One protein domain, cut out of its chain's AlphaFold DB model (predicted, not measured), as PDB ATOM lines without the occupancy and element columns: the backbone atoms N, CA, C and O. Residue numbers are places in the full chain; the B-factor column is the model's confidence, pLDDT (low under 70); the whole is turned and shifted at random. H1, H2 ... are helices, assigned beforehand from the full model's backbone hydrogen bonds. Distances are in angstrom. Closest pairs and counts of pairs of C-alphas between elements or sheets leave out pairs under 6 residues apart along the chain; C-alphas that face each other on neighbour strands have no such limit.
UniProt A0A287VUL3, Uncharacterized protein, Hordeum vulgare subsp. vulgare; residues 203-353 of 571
ATOM      1  N   ASP A 203     298.164 304.260 175.531       64.50
ATOM      2  CA  ASP A 203     297.941 302.928 174.946       64.50
ATOM      3  C   ASP A 203     299.167 302.406 174.159       64.50
ATOM      4  O   ASP A 203     299.489 301.222 174.231       64.50
ATOM      5  N   ASP A 204     299.935 303.285 173.502       73.19
ATOM      6  CA  ASP A 204     301.116 302.917 172.696       73.19
ATOM      7  C   ASP A 204     302.208 302.183 173.497       73.19
ATOM      8  O   ASP A 204     302.858 301.258 173.004       73.19
ATOM      9  N   ASN A 205     302.407 302.564 174.759       78.94
ATOM     10  CA  ASN A 205     303.423 301.962 175.623       78.94
ATOM     11  C   ASN A 205     303.074 300.517 175.995       78.94
ATOM     12  O   ASN A 205     303.960 299.663 176.091       78.94
ATOM     13  N   VAL A 206     301.781 300.236 176.154       78.25
ATOM     14  CA  VAL A 206     301.258 298.899 176.444       78.25
ATOM     15  C   VAL A 206     301.513 297.973 175.263       78.25
ATOM     16  O   VAL A 206     302.044 296.876 175.452       78.25
ATOM     17  N   VAL A 207     301.228 298.439 174.040       80.31
ATOM     18  CA  VAL A 207     301.492 297.680 172.807       80.31
ATOM     19  C   VAL A 207     302.961 297.300 172.713       80.31
ATOM     20  O   VAL A 207     303.290 296.144 172.441       80.31
ATOM     21  N   ILE A 208     303.856 298.254 172.982       85.00
ATOM     22  CA  ILE A 208     305.300 298.022 172.939       85.00
ATOM     23  C   ILE A 208     305.705 296.958 173.967       85.00
ATOM     24  O   ILE A 208     306.440 296.036 173.617       85.00
ATOM     25  N   CYS A 209     305.217 297.042 175.208       87.75
ATOM     26  CA  CYS A 209     305.526 296.064 176.253       87.75
ATOM     27  C   CYS A 209     305.020 294.658 175.899       87.75
ATOM     28  O   CYS A 209     305.808 293.713 175.935       87.75
ATOM     29  N   ILE A 210     303.758 294.512 175.479       87.62
ATOM     30  CA  ILE A 210     303.185 293.217 175.069       87.62
ATOM     31  C   ILE A 210     303.969 292.640 173.885       87.62
ATOM     32  O   ILE A 210     304.402 291.488 173.926       87.62
ATOM     33  N   THR A 211     304.249 293.461 172.869       89.31
ATOM     34  CA  THR A 211     305.054 293.061 171.705       89.31
ATOM     35  C   THR A 211     306.430 292.555 172.129       89.31
ATOM     36  O   THR A 211     306.894 291.521 171.646       89.31
ATOM     37  N   LYS A 212     307.102 293.270 173.039       90.94
ATOM     38  CA  LYS A 212     308.425 292.894 173.549       90.94
ATOM     39  C   LYS A 212     308.379 291.595 174.353       90.94
ATOM     40  O   LYS A 212     309.268 290.769 174.165       90.94
ATOM     41  N   VAL A 213     307.342 291.363 175.165       91.50
ATOM     42  CA  VAL A 213     307.132 290.085 175.874       91.50
ATOM     43  C   VAL A 213     306.959 288.936 174.879       91.50
ATOM     44  O   VAL A 213     307.694 287.953 174.951       91.50
ATOM     45  N   CYS A 214     306.056 289.069 173.906       90.50
ATOM     46  CA  CYS A 214     305.807 288.040 172.894       90.50
ATOM     47  C   CYS A 214     307.069 287.715 172.074       90.50
ATOM     48  O   CYS A 214     307.397 286.545 171.856       90.50
ATOM     49  N   LYS A 215     307.826 288.743 171.664       90.25
ATOM     50  CA  LYS A 215     309.109 288.574 170.962       90.25
ATOM     51  C   LYS A 215     310.184 287.954 171.846       90.25
ATOM     52  O   LYS A 215     310.976 287.155 171.353       90.25
ATOM     53  N   PHE A 216     310.217 288.291 173.132       90.50
ATOM     54  CA  PHE A 216     311.139 287.697 174.091       90.50
ATOM     55  C   PHE A 216     310.879 286.198 174.263       90.50
ATOM     56  O   PHE A 216     311.810 285.415 174.091       90.50
ATOM     57  N   VAL A 217     309.629 285.788 174.510       89.88
ATOM     58  CA  VAL A 217     309.267 284.364 174.647       89.88
ATOM     59  C   VAL A 217     309.640 283.595 173.377       89.88
ATOM     60  O   VAL A 217     310.257 282.535 173.466       89.88
ATOM     61  N   LYS A 218     309.366 284.157 172.193       89.88
ATOM     62  CA  LYS A 218     309.784 283.562 170.915       89.88
ATOM     63  C   LYS A 218     311.304 283.411 170.813       89.88
ATOM     64  O   LYS A 218     311.785 282.309 170.571       89.88
ATOM     65  N   LYS A 219     312.051 284.500 171.017       87.31
ATOM     66  CA  LYS A 219     313.515 284.532 170.885       87.31
ATOM     67  C   LYS A 219     314.205 283.571 171.849       87.31
ATOM     68  O   LYS A 219     315.215 282.968 171.506       87.31
ATOM     69  N   VAL A 220     313.694 283.468 173.072       81.62
ATOM     70  CA  VAL A 220     314.228 282.541 174.066       81.62
ATOM     71  C   VAL A 220     313.847 281.122 173.647       81.62
ATOM     72  O   VAL A 220     314.713 280.325 173.329       81.62
ATOM     73  N   PHE A 221     312.573 280.770 173.565       82.94
ATOM     74  CA  PHE A 221     312.227 279.350 173.504       82.94
ATOM     75  C   PHE A 221     312.208 278.762 172.092       82.94
ATOM     76  O   PHE A 221     312.758 277.681 171.889       82.94
ATOM     77  N   LEU A 222     311.640 279.451 171.103       79.88
ATOM     78  CA  LEU A 222     311.504 278.895 169.752       79.88
ATOM     79  C   LEU A 222     312.864 278.782 169.048       79.88
ATOM     80  O   LEU A 222     313.222 277.704 168.574       79.88
ATOM     81  N   ASP A 223     313.662 279.856 169.060       73.12
ATOM     82  CA  ASP A 223     314.972 279.880 168.387       73.12
ATOM     83  C   ASP A 223     315.965 278.869 168.988       73.12
ATOM     84  O   ASP A 223     316.950 278.499 168.338       73.12
ATOM     85  N   MET A 224     315.740 278.448 170.239       71.81
ATOM     86  CA  MET A 224     316.606 277.521 170.969       71.81
ATOM     87  C   MET A 224     316.129 276.067 170.874       71.81
ATOM     88  O   MET A 224     316.966 275.181 170.690       71.81
ATOM     89  N   VAL A 225     314.815 275.804 170.931       70.06
ATOM     90  CA  VAL A 225     314.250 274.444 170.814       70.06
ATOM     91  C   VAL A 225     314.570 273.827 169.451       70.06
ATOM     92  O   VAL A 225     315.017 272.683 169.406       70.06
ATOM     93  N   GLY A 226     314.469 274.587 168.355       60.53
ATOM     94  CA  GLY A 226     314.798 274.089 167.011       60.53
ATOM     95  C   GLY A 226     316.282 273.738 166.794       60.53
ATOM     96  O   GLY A 226     316.619 273.017 165.855       60.53
ATOM     97  N   LYS A 227     317.191 274.218 167.659       63.72
ATOM     98  CA  LYS A 227     318.648 274.025 167.521       63.72
ATOM     99  C   LYS A 227     319.213 272.894 168.385       63.72
ATOM    100  O   LYS A 227     320.323 272.438 168.110       63.72
ATOM    101  N   GLN A 228     318.495 272.432 169.411       59.03
ATOM    102  CA  GLN A 228     319.000 271.432 170.361       59.03
ATOM    103  C   GLN A 228     318.331 270.063 170.185       59.03
ATOM    104  O   GLN A 228     317.114 269.946 170.206       59.03
ATOM    105  N   LYS A 229     319.140 269.000 170.061       54.06
ATOM    106  CA  LYS A 229     318.677 267.611 169.843       54.06
ATOM    107  C   LYS A 229     318.617 266.745 171.120       54.06
ATOM    108  O   LYS A 229     318.563 265.524 171.011       54.06
ATOM    109  N   SER A 230     318.695 267.324 172.321       53.31
ATOM    110  CA  SER A 230     318.873 266.581 173.587       53.31
ATOM    111  C   SER A 230     317.790 266.885 174.636       53.31
ATOM    112  O   SER A 230     316.949 267.756 174.429       53.31
ATOM    113  N   ASN A 231     317.816 266.180 175.777       55.22
ATOM    114  CA  ASN A 231     316.866 266.294 176.902       55.22
ATOM    115  C   ASN A 231     316.661 267.725 177.444       55.22
ATOM    116  O   ASN A 231     315.624 268.000 178.044       55.22
ATOM    117  N   SER A 232     317.599 268.650 177.215       60.75
ATOM    118  CA  SER A 232     317.430 270.074 177.542       60.75
ATOM    119  C   SER A 232     316.239 270.706 176.815       60.75
ATOM    120  O   SER A 232     315.623 271.631 177.336       60.75
ATOM    121  N   SER A 233     315.867 270.181 175.646       70.56
ATOM    122  CA  SER A 233     314.712 270.654 174.878       70.56
ATOM    123  C   SER A 233     313.374 270.426 175.593       70.56
ATOM    124  O   SER A 233     312.503 271.283 175.489       70.56
ATOM    125  N   ALA A 234     313.218 269.358 176.388       79.06
ATOM    126  CA  ALA A 234     311.983 269.103 177.141       79.06
ATOM    127  C   ALA A 234     311.776 270.133 178.266       79.06
ATOM    128  O   ALA A 234     310.701 270.709 178.401       79.06
ATOM    129  N   VAL A 235     312.842 270.440 179.012       80.44
ATOM    130  CA  VAL A 235     312.826 271.486 180.050       80.44
ATOM    131  C   VAL A 235     312.500 272.851 179.441       80.44
ATOM    132  O   VAL A 235     311.723 273.612 180.011       80.44
ATOM    133  N   LEU A 236     313.050 273.169 178.263       81.06
ATOM    134  CA  LEU A 236     312.745 274.424 177.571       81.06
ATOM    135  C   LEU A 236     311.279 274.522 177.138       81.06
ATOM    136  O   LEU A 236     310.696 275.601 177.242       81.06
ATOM    137  N   VAL A 237     310.676 273.416 176.684       86.56
ATOM    138  CA  VAL A 237     309.236 273.363 176.385       86.56
ATOM    139  C   VAL A 237     308.434 273.668 177.650       86.56
ATOM    140  O   VAL A 237     307.590 274.563 177.617       86.56
ATOM    141  N   GLN A 238     308.752 273.021 178.773       87.25
ATOM    142  CA  GLN A 238     308.069 273.245 180.051       87.25
ATOM    143  C   GLN A 238     308.195 274.703 180.531       87.25
ATOM    144  O   GLN A 238     307.194 275.337 180.869       87.25
ATOM    145  N   PHE A 239     309.402 275.281 180.488       86.25
ATOM    146  CA  PHE A 239     309.619 276.696 180.812       86.25
ATOM    147  C   PHE A 239     308.783 277.611 179.917       86.25
ATOM    148  O   PHE A 239     308.158 278.554 180.405       86.25
ATOM    149  N   CYS A 240     308.752 277.340 178.610       88.94
ATOM    150  CA  CYS A 240     307.979 278.148 177.683       88.94
ATOM    151  C   CYS A 240     306.486 278.098 178.001       88.94
ATOM    152  O   CYS A 240     305.840 279.146 178.042       88.94
ATOM    153  N   LEU A 241     305.930 276.903 178.214       90.44
ATOM    154  CA  LEU A 241     304.514 276.742 178.543       90.44
ATOM    155  C   LEU A 241     304.175 277.483 179.839       90.44
ATOM    156  O   LEU A 241     303.183 278.210 179.882       90.44
ATOM    157  N   GLN A 242     305.046 277.419 180.847       89.62
ATOM    158  CA  GLN A 242     304.856 278.136 182.106       89.62
ATOM    159  C   GLN A 242     304.933 279.667 181.952       89.62
ATOM    160  O   GLN A 242     304.175 280.399 182.601       89.62
ATOM    161  N   PHE A 243     305.802 280.175 181.074       90.75
ATOM    162  CA  PHE A 243     305.884 281.605 180.748       90.75
ATOM    163  C   PHE A 243     304.646 282.075 179.987       90.75
ATOM    164  O   PHE A 243     304.061 283.099 180.337       90.75
ATOM    165  N   VAL A 244     304.209 281.327 178.973       90.56
ATOM    166  CA  VAL A 244     303.000 281.666 178.214       90.56
ATOM    167  C   VAL A 244     301.779 281.640 179.126       90.56
ATOM    168  O   VAL A 244     301.031 282.612 179.154       90.56
ATOM    169  N   LYS A 245     301.629 280.596 179.945       88.19
ATOM    170  CA  LYS A 245     300.562 280.504 180.943       88.19
ATOM    171  C   LYS A 245     300.564 281.704 181.887       88.19
ATOM    172  O   LYS A 245     299.537 282.345 182.049       88.19
ATOM    173  N   SER A 246     301.723 282.064 182.442       88.88
ATOM    174  CA  SER A 246     301.850 283.244 183.309       88.88
ATOM    175  C   SER A 246     301.515 284.549 182.572       88.88
ATOM    176  O   SER A 246     300.948 285.458 183.160       88.88
ATOM    177  N   THR A 247     301.824 284.641 181.275       88.75
ATOM    178  CA  THR A 247     301.462 285.797 180.438       88.75
ATOM    179  C   THR A 247     299.950 285.916 180.281       88.75
ATOM    180  O   THR A 247     299.417 287.010 180.441       88.75
ATOM    181  N   VAL A 248     299.265 284.801 180.014       85.31
ATOM    182  CA  VAL A 248     297.798 284.747 179.899       85.31
ATOM    183  C   VAL A 248     297.120 285.043 181.240       85.31
ATOM    184  O   VAL A 248     296.170 285.817 181.277       85.31
ATOM    185  N   GLU A 249     297.626 284.478 182.340       85.50
ATOM    186  CA  GLU A 249     297.077 284.675 183.690       85.50
ATOM    187  C   GLU A 249     297.208 286.126 184.179       85.50
ATOM    188  O   GLU A 249     296.261 286.662 184.747       85.50
ATOM    189  N   GLU A 250     298.364 286.769 183.976       85.50
ATOM    190  CA  GLU A 250     298.625 288.100 184.541       85.50
ATOM    191  C   GLU A 250     298.109 289.240 183.652       85.50
ATOM    192  O   GLU A 250     297.576 290.215 184.179       85.50
ATOM    193  N   LEU A 251     298.266 289.148 182.321       81.06
ATOM    194  CA  LEU A 251     297.828 290.212 181.404       81.06
ATOM    195  C   LEU A 251     296.308 290.224 181.178       81.06
ATOM    196  O   LEU A 251     295.810 291.214 180.656       81.06
ATOM    197  N   ASP A 252     295.592 289.187 181.619       73.31
ATOM    198  CA  ASP A 252     294.151 288.976 181.442       73.31
ATOM    199  C   ASP A 252     293.689 288.922 179.966       73.31
ATOM    200  O   ASP A 252     294.230 289.544 179.042       73.31
ATOM    201  N   ASN A 253     292.615 288.170 179.731       67.06
ATOM    202  CA  ASN A 253     291.996 288.005 178.418       67.06
ATOM    203  C   ASN A 253     291.471 289.340 177.877       67.06
ATOM    204  O   ASN A 253     291.527 289.587 176.670       67.06
ATOM    205  N   SER A 254     291.019 290.227 178.770       67.44
ATOM    206  CA  SER A 254     290.505 291.552 178.413       67.44
ATOM    207  C   SER A 254     291.546 292.461 177.758       67.44
ATOM    208  O   SER A 254     291.159 293.387 177.049       67.44
ATOM    209  N   VAL A 255     292.846 292.204 177.944       75.81
ATOM    210  CA  VAL A 255     293.935 292.939 177.282       75.81
ATOM    211  C   VAL A 255     294.390 292.178 176.041       75.81
ATOM    212  O   VAL A 255     294.452 292.758 174.953       75.81
ATOM    213  N   LEU A 256     294.664 290.875 176.184       78.44
ATOM    214  CA  LEU A 256     295.272 290.047 175.137       78.44
ATOM    215  C   LEU A 256     294.354 289.767 173.940       78.44
ATOM    216  O   LEU A 256     294.861 289.591 172.834       78.44
ATOM    217  N   ALA A 257     293.037 289.740 174.146       71.50
ATOM    218  CA  ALA A 257     292.033 289.499 173.105       71.50
ATOM    219  C   ALA A 257     291.054 290.670 172.945       71.50
ATOM    220  O   ALA A 257     289.938 290.517 172.460       71.50
ATOM    221  N   SER A 258     291.480 291.873 173.334       72.38
ATOM    222  CA  SER A 258     290.679 293.097 173.202       72.38
ATOM    223  C   SER A 258     290.400 293.524 171.754       72.38
ATOM    224  O   SER A 258     289.627 294.456 171.540       72.38
ATOM    225  N   GLY A 259     291.095 292.935 170.775       71.94
ATOM    226  CA  GLY A 259     291.127 293.398 169.383       71.94
ATOM    227  C   GLY A 259     291.824 294.752 169.184       71.94
ATOM    228  O   GLY A 259     291.939 295.220 168.059       71.94
ATOM    229  N   LYS A 260     292.306 295.398 170.258       72.81
ATOM    230  CA  LYS A 260     293.018 296.686 170.181       72.81
ATOM    231  C   LYS A 260     294.468 296.536 169.741       72.81
ATOM    232  O   LYS A 260     295.076 297.500 169.284       72.81
ATOM    233  N   TYR A 261     295.033 295.353 169.952       79.69
ATOM    234  CA  TYR A 261     296.445 295.078 169.753       79.69
ATOM    235  C   TYR A 261     296.592 293.968 168.734       79.69
ATOM    236  O   TYR A 261     295.959 292.921 168.859       79.69
ATOM    237  N   GLU A 262     297.467 294.194 167.763       86.75
ATOM    238  CA  GLU A 262     297.772 293.231 166.719       86.75
ATOM    239  C   GLU A 262     299.285 293.047 166.621       86.75
ATOM    240  O   GLU A 262     300.067 293.997 166.711       86.75
ATOM    241  N   LEU A 263     299.697 291.797 166.453       88.31
ATOM    242  CA  LEU A 263     301.077 291.383 166.271       88.31
ATOM    243  C   LEU A 263     301.192 290.641 164.947       88.31
ATOM    244  O   LEU A 263     300.335 289.825 164.615       88.31
ATOM    245  N   CYS A 264     302.278 290.877 164.215       90.56
ATOM    246  CA  CYS A 264     302.587 290.066 163.044       90.56
ATOM    247  C   CYS A 264     302.963 288.649 163.485       90.56
ATOM    248  O   CYS A 264     303.869 288.475 164.304       90.56
ATOM    249  N   LEU A 265     302.325 287.646 162.888       89.38
ATOM    250  CA  LEU A 265     302.621 286.234 163.083       89.38
ATOM    251  C   LEU A 265     303.921 285.845 162.360       89.38
ATOM    252  O   LEU A 265     303.936 285.169 161.333       89.38
ATOM    253  N   ASP A 266     305.045 286.317 162.885       90.06
ATOM    254  CA  ASP A 266     306.377 286.213 162.287       90.06
ATOM    255  C   ASP A 266     307.095 284.888 162.627       90.06
ATOM    256  O   ASP A 266     308.319 284.843 162.763       90.06
ATOM    257  N   ILE A 267     306.353 283.787 162.760       89.19
ATOM    258  CA  ILE A 267     306.873 282.469 163.155       89.19
ATOM    259  C   ILE A 267     307.309 281.672 161.916       89.19
ATOM    260  O   ILE A 267     306.484 281.305 161.082       89.19
ATOM    261  N   GLU A 268     308.605 281.357 161.808       86.56
ATOM    262  CA  GLU A 268     309.176 280.666 160.636       86.56
ATOM    263  C   GLU A 268     308.557 279.287 160.380       86.56
ATOM    264  O   GLU A 268     308.333 278.925 159.232       86.56
ATOM    265  N   HIS A 269     308.186 278.548 161.427       83.56
ATOM    266  CA  HIS A 269     307.530 277.248 161.267       83.56
ATOM    267  C   HIS A 269     306.205 277.328 160.494       83.56
ATOM    268  O   HIS A 269     305.892 276.459 159.685       83.56
ATOM    269  N   ILE A 270     305.425 278.388 160.724       85.62
ATOM    270  CA  ILE A 270     304.147 278.603 160.036       85.62
ATOM    271  C   ILE A 270     304.407 278.882 158.560       85.62
ATOM    272  O   ILE A 270     303.741 278.297 157.714       85.62
ATOM    273  N   LYS A 271     305.441 279.675 158.257       85.00
ATOM    274  CA  LYS A 271     305.919 279.898 156.890       85.00
ATOM    275  C   LYS A 271     306.263 278.571 156.206       85.00
ATOM    276  O   LYS A 271     305.815 278.319 155.096       85.00
ATOM    277  N   GLU A 272     307.042 277.711 156.859       81.50
ATOM    278  CA  GLU A 272     307.446 276.413 156.300       81.50
ATOM    279  C   GLU A 272     306.251 275.517 155.962       81.50
ATOM    280  O   GLU A 272     306.237 274.897 154.900       81.50
ATOM    281  N   ILE A 273     305.244 275.466 156.840       76.88
ATOM    282  CA  ILE A 273     304.047 274.648 156.617       76.88
ATOM    283  C   ILE A 273     303.119 275.276 155.575       76.88
ATOM    284  O   ILE A 273     302.559 274.553 154.756       76.88
ATOM    285  N   GLU A 274     302.975 276.604 155.564       74.31
ATOM    286  CA  GLU A 274     302.178 277.333 154.569       74.31
ATOM    287  C   GLU A 274     302.684 277.081 153.138       74.31
ATOM    288  O   GLU A 274     301.886 276.914 152.218       74.31
ATOM    289  N   PHE A 275     304.008 276.994 152.952       57.28
ATOM    290  CA  PHE A 275     304.632 276.697 151.656       57.28
ATOM    291  C   PHE A 275     304.790 275.201 151.355       57.28
ATOM    292  O   PHE A 275     305.215 274.852 150.249       57.28
ATOM    293  N   ALA A 276     304.480 274.304 152.296       58.12
ATOM    294  CA  ALA A 276     304.550 272.873 152.039       58.12
ATOM    295  C   ALA A 276     303.466 272.491 151.017       58.12
ATOM    296  O   ALA A 276     302.275 272.513 151.322       58.12
ATOM    297  N   GLU A 277     303.870 272.151 149.786       46.19
ATOM    298  CA  GLU A 277     302.946 271.731 148.726       46.19
ATOM    299  C   GLU A 277     302.026 270.602 149.223       46.19
ATOM    300  O   GLU A 277     302.464 269.472 149.464       46.19
ATOM    301  N   CYS A 278     300.727 270.896 149.345       49.41
ATOM    302  CA  CYS A 278     299.703 269.902 149.642       49.41
ATOM    303  C   CYS A 278     299.595 268.905 148.481       49.41
ATOM    304  O   CYS A 278     298.839 269.112 147.535       49.41
ATOM    305  N   SER A 279     300.300 267.776 148.557       45.12
ATOM    306  CA  SER A 279     300.121 266.672 147.602       45.12
ATOM    307  C   SER A 279     298.971 265.724 147.985       45.12
ATOM    308  O   SER A 279     298.951 264.576 147.538       45.12
ATOM    309  N   LEU A 280     298.065 266.140 148.875       52.66
ATOM    310  CA  LEU A 280     297.026 265.287 149.453       52.66
ATOM    311  C   LEU A 280     295.675 265.534 148.768       52.66
ATOM    312  O   LEU A 280     295.078 266.595 148.916       52.66
ATOM    313  N   ASN A 281     295.154 264.516 148.075       54.97
ATOM    314  CA  ASN A 281     293.793 264.484 147.518       54.97
ATOM    315  C   ASN A 281     292.733 264.268 148.623       54.97
ATOM    316  O   ASN A 281     291.923 263.345 148.552       54.97
ATOM    317  N   LEU A 282     292.775 265.063 149.690       59.97
ATOM    318  CA  LEU A 282     291.795 265.034 150.774       59.97
ATOM    319  C   LEU A 282     290.953 266.300 150.719       59.97
ATOM    320  O   LEU A 282     291.476 267.410 150.663       59.97
ATOM    321  N   SER A 283     289.638 266.142 150.804       65.56
ATOM    322  CA  SER A 283     288.720 267.266 150.965       65.56
ATOM    323  C   SER A 283     288.754 267.725 152.422       65.56
ATOM    324  O   SER A 283     288.002 267.258 153.281       65.56
ATOM    325  N   HIS A 284     289.702 268.611 152.727       65.69
ATOM    326  CA  HIS A 284     289.832 269.185 154.059       65.69
ATOM    327  C   HIS A 284     288.645 270.097 154.392       65.69
ATOM    328  O   HIS A 284     287.989 270.659 153.502       65.69
ATOM    329  N   PRO A 285     288.363 270.284 155.689       68.81
ATOM    330  CA  PRO A 285     287.532 271.382 156.128       68.81
ATOM    331  C   PRO A 285     287.983 272.721 155.554       68.81
ATOM    332  O   PRO A 285     289.179 272.957 155.394       68.81
ATOM    333  N   ARG A 286     287.033 273.626 155.288       68.56
ATOM    334  CA  ARG A 286     287.340 275.024 154.948       68.56
ATOM    335  C   ARG A 286     287.782 275.765 156.212       68.56
ATOM    336  O   ARG A 286     287.056 276.612 156.721       68.56
ATOM    337  N   ILE A 287     288.939 275.390 156.741       73.31
ATOM    338  CA  ILE A 287     289.608 276.106 157.820       73.31
ATOM    339  C   ILE A 287     290.546 277.101 157.160       73.31
ATOM    340  O   ILE A 287     291.343 276.721 156.304       73.31
ATOM    341  N   ARG A 288     290.433 278.376 157.532       77.06
ATOM    342  CA  ARG A 288     291.426 279.374 157.142       77.06
ATOM    343  C   ARG A 288     292.726 279.023 157.881       77.06
ATOM    344  O   ARG A 288     292.707 279.055 159.111       77.06
ATOM    345  N   PRO A 289     293.803 278.632 157.177       77.94
ATOM    346  CA  PRO A 289     295.078 278.375 157.829       77.94
ATOM    347  C   PRO A 289     295.630 279.680 158.408       77.94
ATOM    348  O   PRO A 289     295.278 280.767 157.945       77.94
ATOM    349  N   LEU A 290     296.500 279.554 159.408       84.38
ATOM    350  CA  LEU A 290     297.288 280.679 159.900       84.38
ATOM    351  C   LEU A 290     298.290 281.077 158.816       84.38
ATOM    352  O   LEU A 290     299.018 280.214 158.323       84.38
ATOM    353  N   ALA A 291     298.324 282.358 158.455       86.69
ATOM    354  CA  ALA A 291     299.239 282.858 157.435       86.69
ATOM    355  C   ALA A 291     300.462 283.532 158.067       86.69
ATOM    356  O   ALA A 291     300.365 284.267 159.056       86.69
ATOM    357  N   TYR A 292     301.641 283.306 157.490       88.06
ATOM    358  CA  TYR A 292     302.849 283.994 157.926       88.06
ATOM    359  C   TYR A 292     302.705 285.511 157.727       88.06
ATOM    360  O   TYR A 292     302.246 285.969 156.683       88.06
ATOM    361  N   MET A 293     303.127 286.298 158.725       90.25
ATOM    362  CA  MET A 293     302.974 287.765 158.780       90.25
ATOM    363  C   MET A 293     301.529 288.278 158.895       90.25
ATOM    364  O   MET A 293     301.312 289.488 158.826       90.25
ATOM    365  N   GLU A 294     300.550 287.403 159.128       90.19
ATOM    366  CA  GLU A 294     299.184 287.814 159.457       90.19
ATOM    367  C   GLU A 294     299.156 288.625 160.759       90.19
ATOM    368  O   GLU A 294     299.859 288.307 161.718       90.19
ATOM    369  N   LEU A 295     298.350 289.688 160.788       91.00
ATOM    370  CA  LEU A 295     298.097 290.459 162.000       91.00
ATOM    371  C   LEU A 295     297.085 289.708 162.862       91.00
ATOM    372  O   LEU A 295     295.968 289.437 162.424       91.00
ATOM    373  N   VAL A 296     297.496 289.346 164.074       90.06
ATOM    374  CA  VAL A 296     296.693 288.557 165.013       90.06
ATOM    375  C   VAL A 296     296.725 289.162 166.411       90.06
ATOM    376  O   VAL A 296     297.662 289.880 166.767       90.06
ATOM    377  N   SER A 297     295.729 288.841 167.236       89.62
ATOM    378  CA  SER A 297     295.728 289.247 168.641       89.62
ATOM    379  C   SER A 297     296.916 288.625 169.404       89.62
ATOM    380  O   SER A 297     297.376 287.527 169.063       89.62
ATOM    381  N   PRO A 298     297.437 289.283 170.459       89.62
ATOM    382  CA  PRO A 298     298.474 288.717 171.319       89.62
ATOM    383  C   PRO A 298     298.146 287.324 171.862       89.62
ATOM    384  O   PRO A 298     299.042 286.487 171.969       89.62
ATOM    385  N   ALA A 299     296.871 287.059 172.161       88.81
ATOM    386  CA  ALA A 299     296.404 285.745 172.588       88.81
ATOM    387  C   ALA A 299     296.650 284.676 171.504       88.81
ATOM    388  O   ALA A 299     297.303 283.665 171.776       88.81
ATOM    389  N   VAL A 300     296.240 284.950 170.260       89.19
ATOM    390  CA  VAL A 300     296.460 284.057 169.111       89.19
ATOM    391  C   VAL A 300     297.950 283.879 168.814       89.19
ATOM    392  O   VAL A 300     298.389 282.755 168.562       89.19
ATOM    393  N   TYR A 301     298.753 284.946 168.897       91.62
ATOM    394  CA  TYR A 301     300.207 284.862 168.717       91.62
ATOM    395  C   TYR A 301     300.847 283.910 169.740       91.62
ATOM    396  O   TYR A 301     301.647 283.051 169.370       91.62
ATOM    397  N   LEU A 302     300.489 284.030 171.026       91.12
ATOM    398  CA  LEU A 302     301.001 283.156 172.084       91.12
ATOM    399  C   LEU A 302     300.559 281.700 171.886       91.12
ATOM    400  O   LEU A 302     301.381 280.797 172.035       91.12
ATOM    401  N   THR A 303     299.306 281.463 171.482       90.94
ATOM    402  CA  THR A 303     298.815 280.123 171.126       90.94
ATOM    403  C   THR A 303     299.619 279.514 169.977       90.94
ATOM    404  O   THR A 303     300.128 278.398 170.100       90.94
ATOM    405  N   ALA A 304     299.790 280.251 168.880       91.81
ATOM    406  CA  ALA A 304     300.551 279.797 167.720       91.81
ATOM    407  C   ALA A 304     302.032 279.551 168.057       91.81
ATOM    408  O   ALA A 304     302.630 278.593 167.561       91.81
ATOM    409  N   LEU A 305     302.614 280.370 168.939       91.75
ATOM    410  CA  LEU A 305     303.977 280.199 169.435       91.75
ATOM    411  C   LEU A 305     304.131 278.907 170.248       91.75
ATOM    412  O   LEU A 305     305.023 278.115 169.949       91.75
ATOM    413  N   SER A 306     303.256 278.662 171.230       91.25
ATOM    414  CA  SER A 306     303.279 277.429 172.031       91.25
ATOM    415  C   SER A 306     303.138 276.182 171.160       91.25
ATOM    416  O   SER A 306     303.891 275.221 171.322       91.25
ATOM    417  N   LEU A 307     302.219 276.214 170.194       91.25
ATOM    418  CA  LEU A 307     302.008 275.121 169.249       91.25
ATOM    419  C   LEU A 307     303.231 274.891 168.350       91.25
ATOM    420  O   LEU A 307     303.648 273.749 168.167       91.25
ATOM    421  N   SER A 308     303.858 275.960 167.852       89.81
ATOM    422  CA  SER A 308     305.065 275.872 167.016       89.81
ATOM    423  C   SER A 308     306.265 275.306 167.770       89.81
ATOM    424  O   SER A 308     307.031 274.526 167.209       89.81
ATOM    425  N   ILE A 309     306.411 275.633 169.055       88.25
ATOM    426  CA  ILE A 309     307.464 275.071 169.909       88.25
ATOM    427  C   ILE A 309     307.264 273.564 170.097       88.25
ATOM    428  O   ILE A 309     308.207 272.789 169.940       88.25
ATOM    429  N   VAL A 310     306.032 273.129 170.372       88.12
ATOM    430  CA  VAL A 310     305.698 271.701 170.519       88.12
ATOM    431  C   VAL A 310     305.863 270.934 169.203       88.12
ATOM    432  O   VAL A 310     306.289 269.772 169.217       88.12
ATOM    433  N   ALA A 311     305.582 271.586 168.071       85.81
ATOM    434  CA  ALA A 311     305.793 271.036 166.736       85.81
ATOM    435  C   ALA A 311     307.283 270.806 166.435       85.81
ATOM    436  O   ALA A 311     307.655 269.734 165.958       85.81
ATOM    437  N   GLN A 312     308.141 271.783 166.752       82.94
ATOM    438  CA  GLN A 312     309.587 271.701 166.517       82.94
ATOM    439  C   GLN A 312     310.329 270.820 167.531       82.94
ATOM    440  O   GLN A 312     311.419 270.326 167.242       82.94
ATOM    441  N   PHE A 313     309.761 270.600 168.715       84.00
ATOM    442  CA  PHE A 313     310.330 269.701 169.712       84.00
ATOM    443  C   PHE A 313     310.368 268.260 169.183       84.00
ATOM    444  O   PHE A 313     309.343 267.704 168.810       84.00
ATOM    445  N   THR A 314     311.530 267.608 169.171       76.75
ATOM    446  CA  THR A 314     311.667 266.247 168.613       76.75
ATOM    447  C   THR A 314     311.439 265.125 169.629       76.75
ATOM    448  O   THR A 314     311.438 263.958 169.243       76.75
ATOM    449  N   GLY A 315     311.291 265.451 170.917       77.00
ATOM    450  CA  GLY A 315     311.051 264.470 171.975       77.00
ATOM    451  C   GLY A 315     309.576 264.101 172.159       77.00
ATOM    452  O   GLY A 315     308.686 264.622 171.471       77.00
ATOM    453  N   ASP A 316     309.339 263.211 173.122       79.19
ATOM    454  CA  ASP A 316     308.002 262.798 173.543       79.19
ATOM    455  C   ASP A 316     307.377 263.876 174.432       79.19
ATOM    456  O   ASP A 316     307.991 264.349 175.390       79.19
ATOM    457  N   LEU A 317     306.151 264.281 174.101       82.44
ATOM    458  CA  LEU A 317     305.412 265.269 174.879       82.44
ATOM    459  C   LEU A 317     304.838 264.600 176.130       82.44
ATOM    460  O   LEU A 317     304.091 263.624 176.022       82.44
ATOM    461  N   SER A 318     305.164 265.125 177.312       84.50
ATOM    462  CA  SER A 318     304.619 264.590 178.558       84.50
ATOM    463  C   SER A 318     303.118 264.890 178.678       84.50
ATOM    464  O   SER A 318     302.598 265.856 178.110       84.50
ATOM    465  N   SER A 319     302.393 264.076 179.455       82.81
ATOM    466  CA  SER A 319     300.973 264.342 179.725       82.81
ATOM    467  C   SER A 319     300.757 265.662 180.474       82.81
ATOM    468  O   SER A 319     299.663 266.216 180.379       82.81
ATOM    469  N   GLU A 320     301.736 266.126 181.250       85.31
ATOM    470  CA  GLU A 320     301.648 267.385 181.993       85.31
ATOM    471  C   GLU A 320     301.798 268.582 181.050       85.31
ATOM    472  O   GLU A 320     300.968 269.489 181.080       85.31
ATOM    473  N   ASP A 321     302.770 268.537 180.135       86.38
ATOM    474  CA  ASP A 321     302.969 269.583 179.125       86.38
ATOM    475  C   ASP A 321     301.753 269.702 178.199       86.38
ATOM    476  O   ASP A 321     301.311 270.802 177.872       86.38
ATOM    477  N   ALA A 322     301.154 268.569 177.813       87.00
ATOM    478  CA  ALA A 322     299.929 268.557 177.018       87.00
ATOM    479  C   ALA A 322     298.732 269.173 177.770       87.00
ATOM    480  O   ALA A 322     297.916 269.872 177.170       87.00
ATOM    481  N   GLU A 323     298.630 268.945 179.082       87.44
ATOM    482  CA  GLU A 323     297.592 269.534 179.936       87.44
ATOM    483  C   GLU A 323     297.793 271.050 180.100       87.44
ATOM    484  O   GLU A 323     296.835 271.824 180.016       87.44
ATOM    485  N   GLN A 324     299.040 271.495 180.277       86.62
ATOM    486  CA  GLN A 324     299.380 272.917 180.315       86.62
ATOM    487  C   GLN A 324     299.088 273.599 178.976       86.62
ATOM    488  O   GLN A 324     298.458 274.657 178.952       86.62
ATOM    489  N   LEU A 325     299.464 272.982 177.856       88.56
ATOM    490  CA  LEU A 325     299.149 273.491 176.525       88.56
ATOM    491  C   LEU A 325     297.631 273.608 176.314       88.56
ATOM    492  O   LEU A 325     297.155 274.648 175.861       88.56
ATOM    493  N   ALA A 326     296.855 272.597 176.714       86.88
ATOM    494  CA  ALA A 326     295.395 272.652 176.653       86.88
ATOM    495  C   ALA A 326     294.817 273.807 177.494       86.88
ATOM    496  O   ALA A 326     293.837 274.425 177.084       86.88
ATOM    497  N   SER A 327     295.438 274.144 178.632       84.81
ATOM    498  CA  SER A 327     295.031 275.291 179.458       84.81
ATOM    499  C   SER A 327     295.245 276.649 178.786       84.81
ATOM    500  O   SER A 327     294.449 277.559 178.994       84.81
ATOM    501  N   ILE A 328     296.285 276.769 177.958       82.94
ATOM    502  CA  ILE A 328     296.608 277.986 177.199       82.94
ATOM    503  C   ILE A 328     295.661 278.145 176.000       82.94
ATOM    504  O   ILE A 328     295.290 279.262 175.640       82.94
ATOM    505  N   ILE A 329     295.282 277.031 175.367       82.75
ATOM    506  CA  ILE A 329     294.463 277.022 174.148       82.75
ATOM    507  C   ILE A 329     292.969 277.174 174.446       82.75
ATOM    508  O   ILE A 329     292.277 277.874 173.710       82.75
ATOM    509  N   CYS A 330     292.477 276.519 175.502       74.31
ATOM    510  CA  CYS A 330     291.057 276.480 175.857       74.31
ATOM    511  C   CYS A 330     290.754 277.197 177.192       74.31
ATOM    512  O   CYS A 330     290.243 276.551 178.113       74.31
ATOM    513  N   PRO A 331     291.067 278.494 177.364       69.75
ATOM    514  CA  PRO A 331     290.523 279.259 178.477       69.75
ATOM    515  C   PRO A 331     289.055 279.618 178.193       69.75
ATOM    516  O   PRO A 331     288.643 279.726 177.036       69.75
ATOM    517  N   SER A 332     288.272 279.824 179.254       60.88
ATOM    518  CA  SER A 332     286.805 279.915 179.211       60.88
ATOM    519  C   SER A 332     286.226 280.998 178.280       60.88
ATOM    520  O   SER A 332     285.063 280.889 177.898       60.88
ATOM    521  N   ASP A 333     287.023 282.002 177.884       62.41
ATOM    522  CA  ASP A 333     286.563 283.210 177.180       62.41
ATOM    523  C   ASP A 333     287.191 283.436 175.781       62.41
ATOM    524  O   ASP A 333     286.885 284.439 175.137       62.41
ATOM    525  N   LEU A 334     288.067 282.549 175.272       64.31
ATOM    526  CA  LEU A 334     288.875 282.827 174.061       64.31
ATOM    527  C   LEU A 334     288.580 281.902 172.876       64.31
ATOM    528  O   LEU A 334     289.351 281.002 172.533       64.31
ATOM    529  N   LEU A 335     287.487 282.206 172.176       74.75
ATOM    530  CA  LEU A 335     287.094 281.538 170.933       74.75
ATOM    531  C   LEU A 335     288.183 281.621 169.839       74.75
ATOM    532  O   LEU A 335     288.418 280.655 169.115       74.75
ATOM    533  N   GLU A 336     288.882 282.755 169.743       78.69
ATOM    534  CA  GLU A 336     289.936 282.986 168.743       78.69
ATOM    535  C   GLU A 336     291.143 282.055 168.918       78.69
ATOM    536  O   GLU A 336     291.647 281.511 167.933       78.69
ATOM    537  N   ASN A 337     291.574 281.810 170.160       85.00
ATOM    538  CA  ASN A 337     292.687 280.902 170.454       85.00
ATOM    539  C   ASN A 337     292.348 279.474 170.038       85.00
ATOM    540  O   ASN A 337     293.158 278.793 169.408       85.00
ATOM    541  N   PHE A 338     291.128 279.037 170.353       85.00
ATOM    542  CA  PHE A 338     290.652 277.726 169.946       85.00
ATOM    543  C   PHE A 338     290.608 277.601 168.419       85.00
ATOM    544  O   PHE A 338     291.108 276.619 167.873       85.00
ATOM    545  N   HIS A 339     290.101 278.616 167.713       84.94
ATOM    546  CA  HIS A 339     290.099 278.640 166.249       84.94
ATOM    547  C   HIS A 339     291.518 278.533 165.667       84.94
ATOM    548  O   HIS A 339     291.756 277.712 164.778       84.94
ATOM    549  N   ALA A 340     292.466 279.314 166.194       87.56
ATOM    550  CA  ALA A 340     293.864 279.276 165.775       87.56
ATOM    551  C   ALA A 340     294.504 277.904 166.033       87.56
ATOM    552  O   ALA A 340     295.226 277.387 165.181       87.56
ATOM    553  N   ALA A 341     294.201 277.273 167.169       90.19
ATOM    554  CA  ALA A 341     294.697 275.941 167.485       90.19
ATOM    555  C   ALA A 341     294.112 274.858 166.573       90.19
ATOM    556  O   ALA A 341     294.853 273.986 166.123       90.19
ATOM    557  N   VAL A 342     292.817 274.922 166.244       88.75
ATOM    558  CA  VAL A 342     292.204 274.014 165.262       88.75
ATOM    559  C   VAL A 342     292.868 274.187 163.898       88.75
ATOM    560  O   VAL A 342     293.271 273.196 163.295       88.75
ATOM    561  N   ALA A 343     293.053 275.425 163.430       87.56
ATOM    562  CA  ALA A 343     293.763 275.693 162.181       87.56
ATOM    563  C   ALA A 343     295.179 275.114 162.187       87.56
ATOM    564  O   ALA A 343     295.553 274.395 161.259       87.56
ATOM    565  N   PHE A 344     295.927 275.337 163.267       88.25
ATOM    566  CA  PHE A 344     297.273 274.805 163.421       88.25
ATOM    567  C   PHE A 344     297.293 273.270 163.422       88.25
ATOM    568  O   PHE A 344     298.102 272.684 162.715       88.25
ATOM    569  N   LEU A 345     296.388 272.597 164.146       88.12
ATOM    570  CA  LEU A 345     296.285 271.132 164.143       88.12
ATOM    571  C   LEU A 345     296.119 270.588 162.718       88.12
ATOM    572  O   LEU A 345     296.827 269.666 162.324       88.12
ATOM    573  N   TYR A 346     295.239 271.183 161.911       83.88
ATOM    574  CA  TYR A 346     295.062 270.765 160.517       83.88
ATOM    575  C   TYR A 346     296.286 271.062 159.644       83.88
ATOM    576  O   TYR A 346     296.613 270.250 158.779       83.88
ATOM    577  N   MET A 347     297.009 272.155 159.901       82.69
ATOM    578  CA  MET A 347     298.299 272.413 159.252       82.69
ATOM    579  C   MET A 347     299.320 271.304 159.551       82.69
ATOM    580  O   MET A 347     300.125 270.988 158.688       82.69
ATOM    581  N   GLN A 348     299.251 270.634 160.706       80.44
ATOM    582  CA  GLN A 348     300.146 269.518 161.055       80.44
ATOM    583  C   GLN A 348     299.814 268.202 160.331       80.44
ATOM    584  O   GLN A 348     300.634 267.286 160.320       80.44
ATOM    585  N   ILE A 349     298.638 268.103 159.703       74.50
ATOM    586  CA  ILE A 349     298.264 266.971 158.839       74.50
ATOM    587  C   ILE A 349     298.881 267.121 157.437       74.50
ATOM    588  O   ILE A 349     299.104 266.124 156.751       74.50
ATOM    589  N   MET A 350     299.146 268.358 157.001       60.91
ATOM    590  CA  MET A 350     299.574 268.664 155.630       60.91
ATOM    591  C   MET A 350     300.982 268.142 155.264       60.91
ATOM    592  O   MET A 350     301.155 267.688 154.128       60.91
ATOM    593  N   PRO A 351     301.986 268.139 156.165       58.38
ATOM    594  CA  PRO A 351     303.272 267.488 155.932       58.38
ATOM    595  C   PRO A 351     303.163 265.952 155.956       58.38
ATOM    596  O   PRO A 351     302.271 265.402 156.597       58.38
ATOM    597  N   PRO A 352     304.088 265.204 155.325       52.97
ATOM    598  CA  PRO A 352     304.167 263.753 155.490       52.97
ATOM    599  C   PRO A 352     304.440 263.381 156.957       52.97
ATOM    600  O   PRO A 352     305.562 263.493 157.442       52.97
ATOM    601  N   VAL A 353     303.388 262.960 157.662       54.44
ATOM    602  CA  VAL A 353     303.401 262.766 159.118       54.44
ATOM    603  C   VAL A 353     304.114 261.464 159.513       54.44
ATOM    604  O   VAL A 353     303.672 260.373 159.147       54.44
TER     605      VAL A 353
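What this domain is: This is residues 203 to 353 of the 571 residues of an uncharacterized protein of Hordeum vulgare subsp. vulgare (UniProt A0A287VUL3). Four helices, H1, H2, H5 and H6, make an up-and-down bundle with H5 in its middle, and H7 packs along H5 as well. A wide loop without a named helix, residues 275 to 297, joins the short H4 to H5. The printed part has 151 residues with seven named helices, H1 to H7 in that order along the chain, and no named strand; the class is all helix. It is compact, with a radius of gyration of the C-alphas of 15.1 A, and spans 47 by 37 by 26 A.

How they stand to each other: H1, residues 203 to 225, is the longest helix. It touches H5, residues 298 to 312, closest at the C-alphas of Leu 222 and Ile 309, 5.6 A apart, at a shallow tilt of 5 degrees, the same way. With residues 217 to 225 alone, H1 touches H2, residues 232 to 251, opposite ways at 15 degrees, a shallow tilt; the C-alphas of Val 225 and Ser 233 are the closest, 5.6 A apart, and the two form a helical hairpin. H5 is the hub, touching six helices. H2 touches H5 opposite ways at a shallow tilt of 10 degrees, closest at the C-alphas of Val 244 and Leu 302, 6.6 A apart. H6, residues 319 to 329, forms a helical hairpin with H5, at a shallow tilt of 28 degrees; their closest C-alphas, of Thr 303 and Ile 329, are 6.1 A apart. H6 touches H2 at 33 degrees, a shallow tilt only just short of steep, closest at the C-alphas of Lys 245 and Ile 328, 6.0 A apart. H7, residues 335 to 347, touches H5 the same way at a shallow tilt of 27 degrees, closest at the C-alphas of Val 300 and Asn 337, 5.1 A apart. H4, residues 268 to 274, only just touches H5, with 3 pairs of C-alphas within 8 A, the closest those of His 269 and Ser 308, 6.4 A apart; they are about perpendicular at 85 degrees. H3, residues 253 to 256, only just touches H5, also with 3 pairs, the closest the C-alphas of Leu 256 and Ala 299, 5.1 A apart. H1 and H6 are apart. Every O i to N i+4 pair is within hydrogen-bond range in H2, H4, H5, H6 and H7, and 17 of 19 are in H1; H3 is too short for such a pair.

Where its parts are: H1 measures 33.1 A, from C-alpha 203 at (297.941, 302.928, 174.946) to C-alpha 225. H2 measures 28.4 A, H5 20.9 A, H7 18.6 A and H6 15.3 A. H5 begins at C-alpha 298, at (298.474, 288.717, 171.319), and H7 ends at C-alpha 347, at (298.299, 272.413, 159.252).

The domain as a whole: The two C-alphas farthest apart, of Asn 205 and Asn 281, are 47.8 A apart. The printed part has no cut. The links H3 to H4 and H4 to H5 are long, and residues 263 to 264 pair antiparallel with residues 295 to 296. Mean pLDDT of the printed part is 79.4; 30 residues are under 70, among them residues 226 to 232 and 275 to 286.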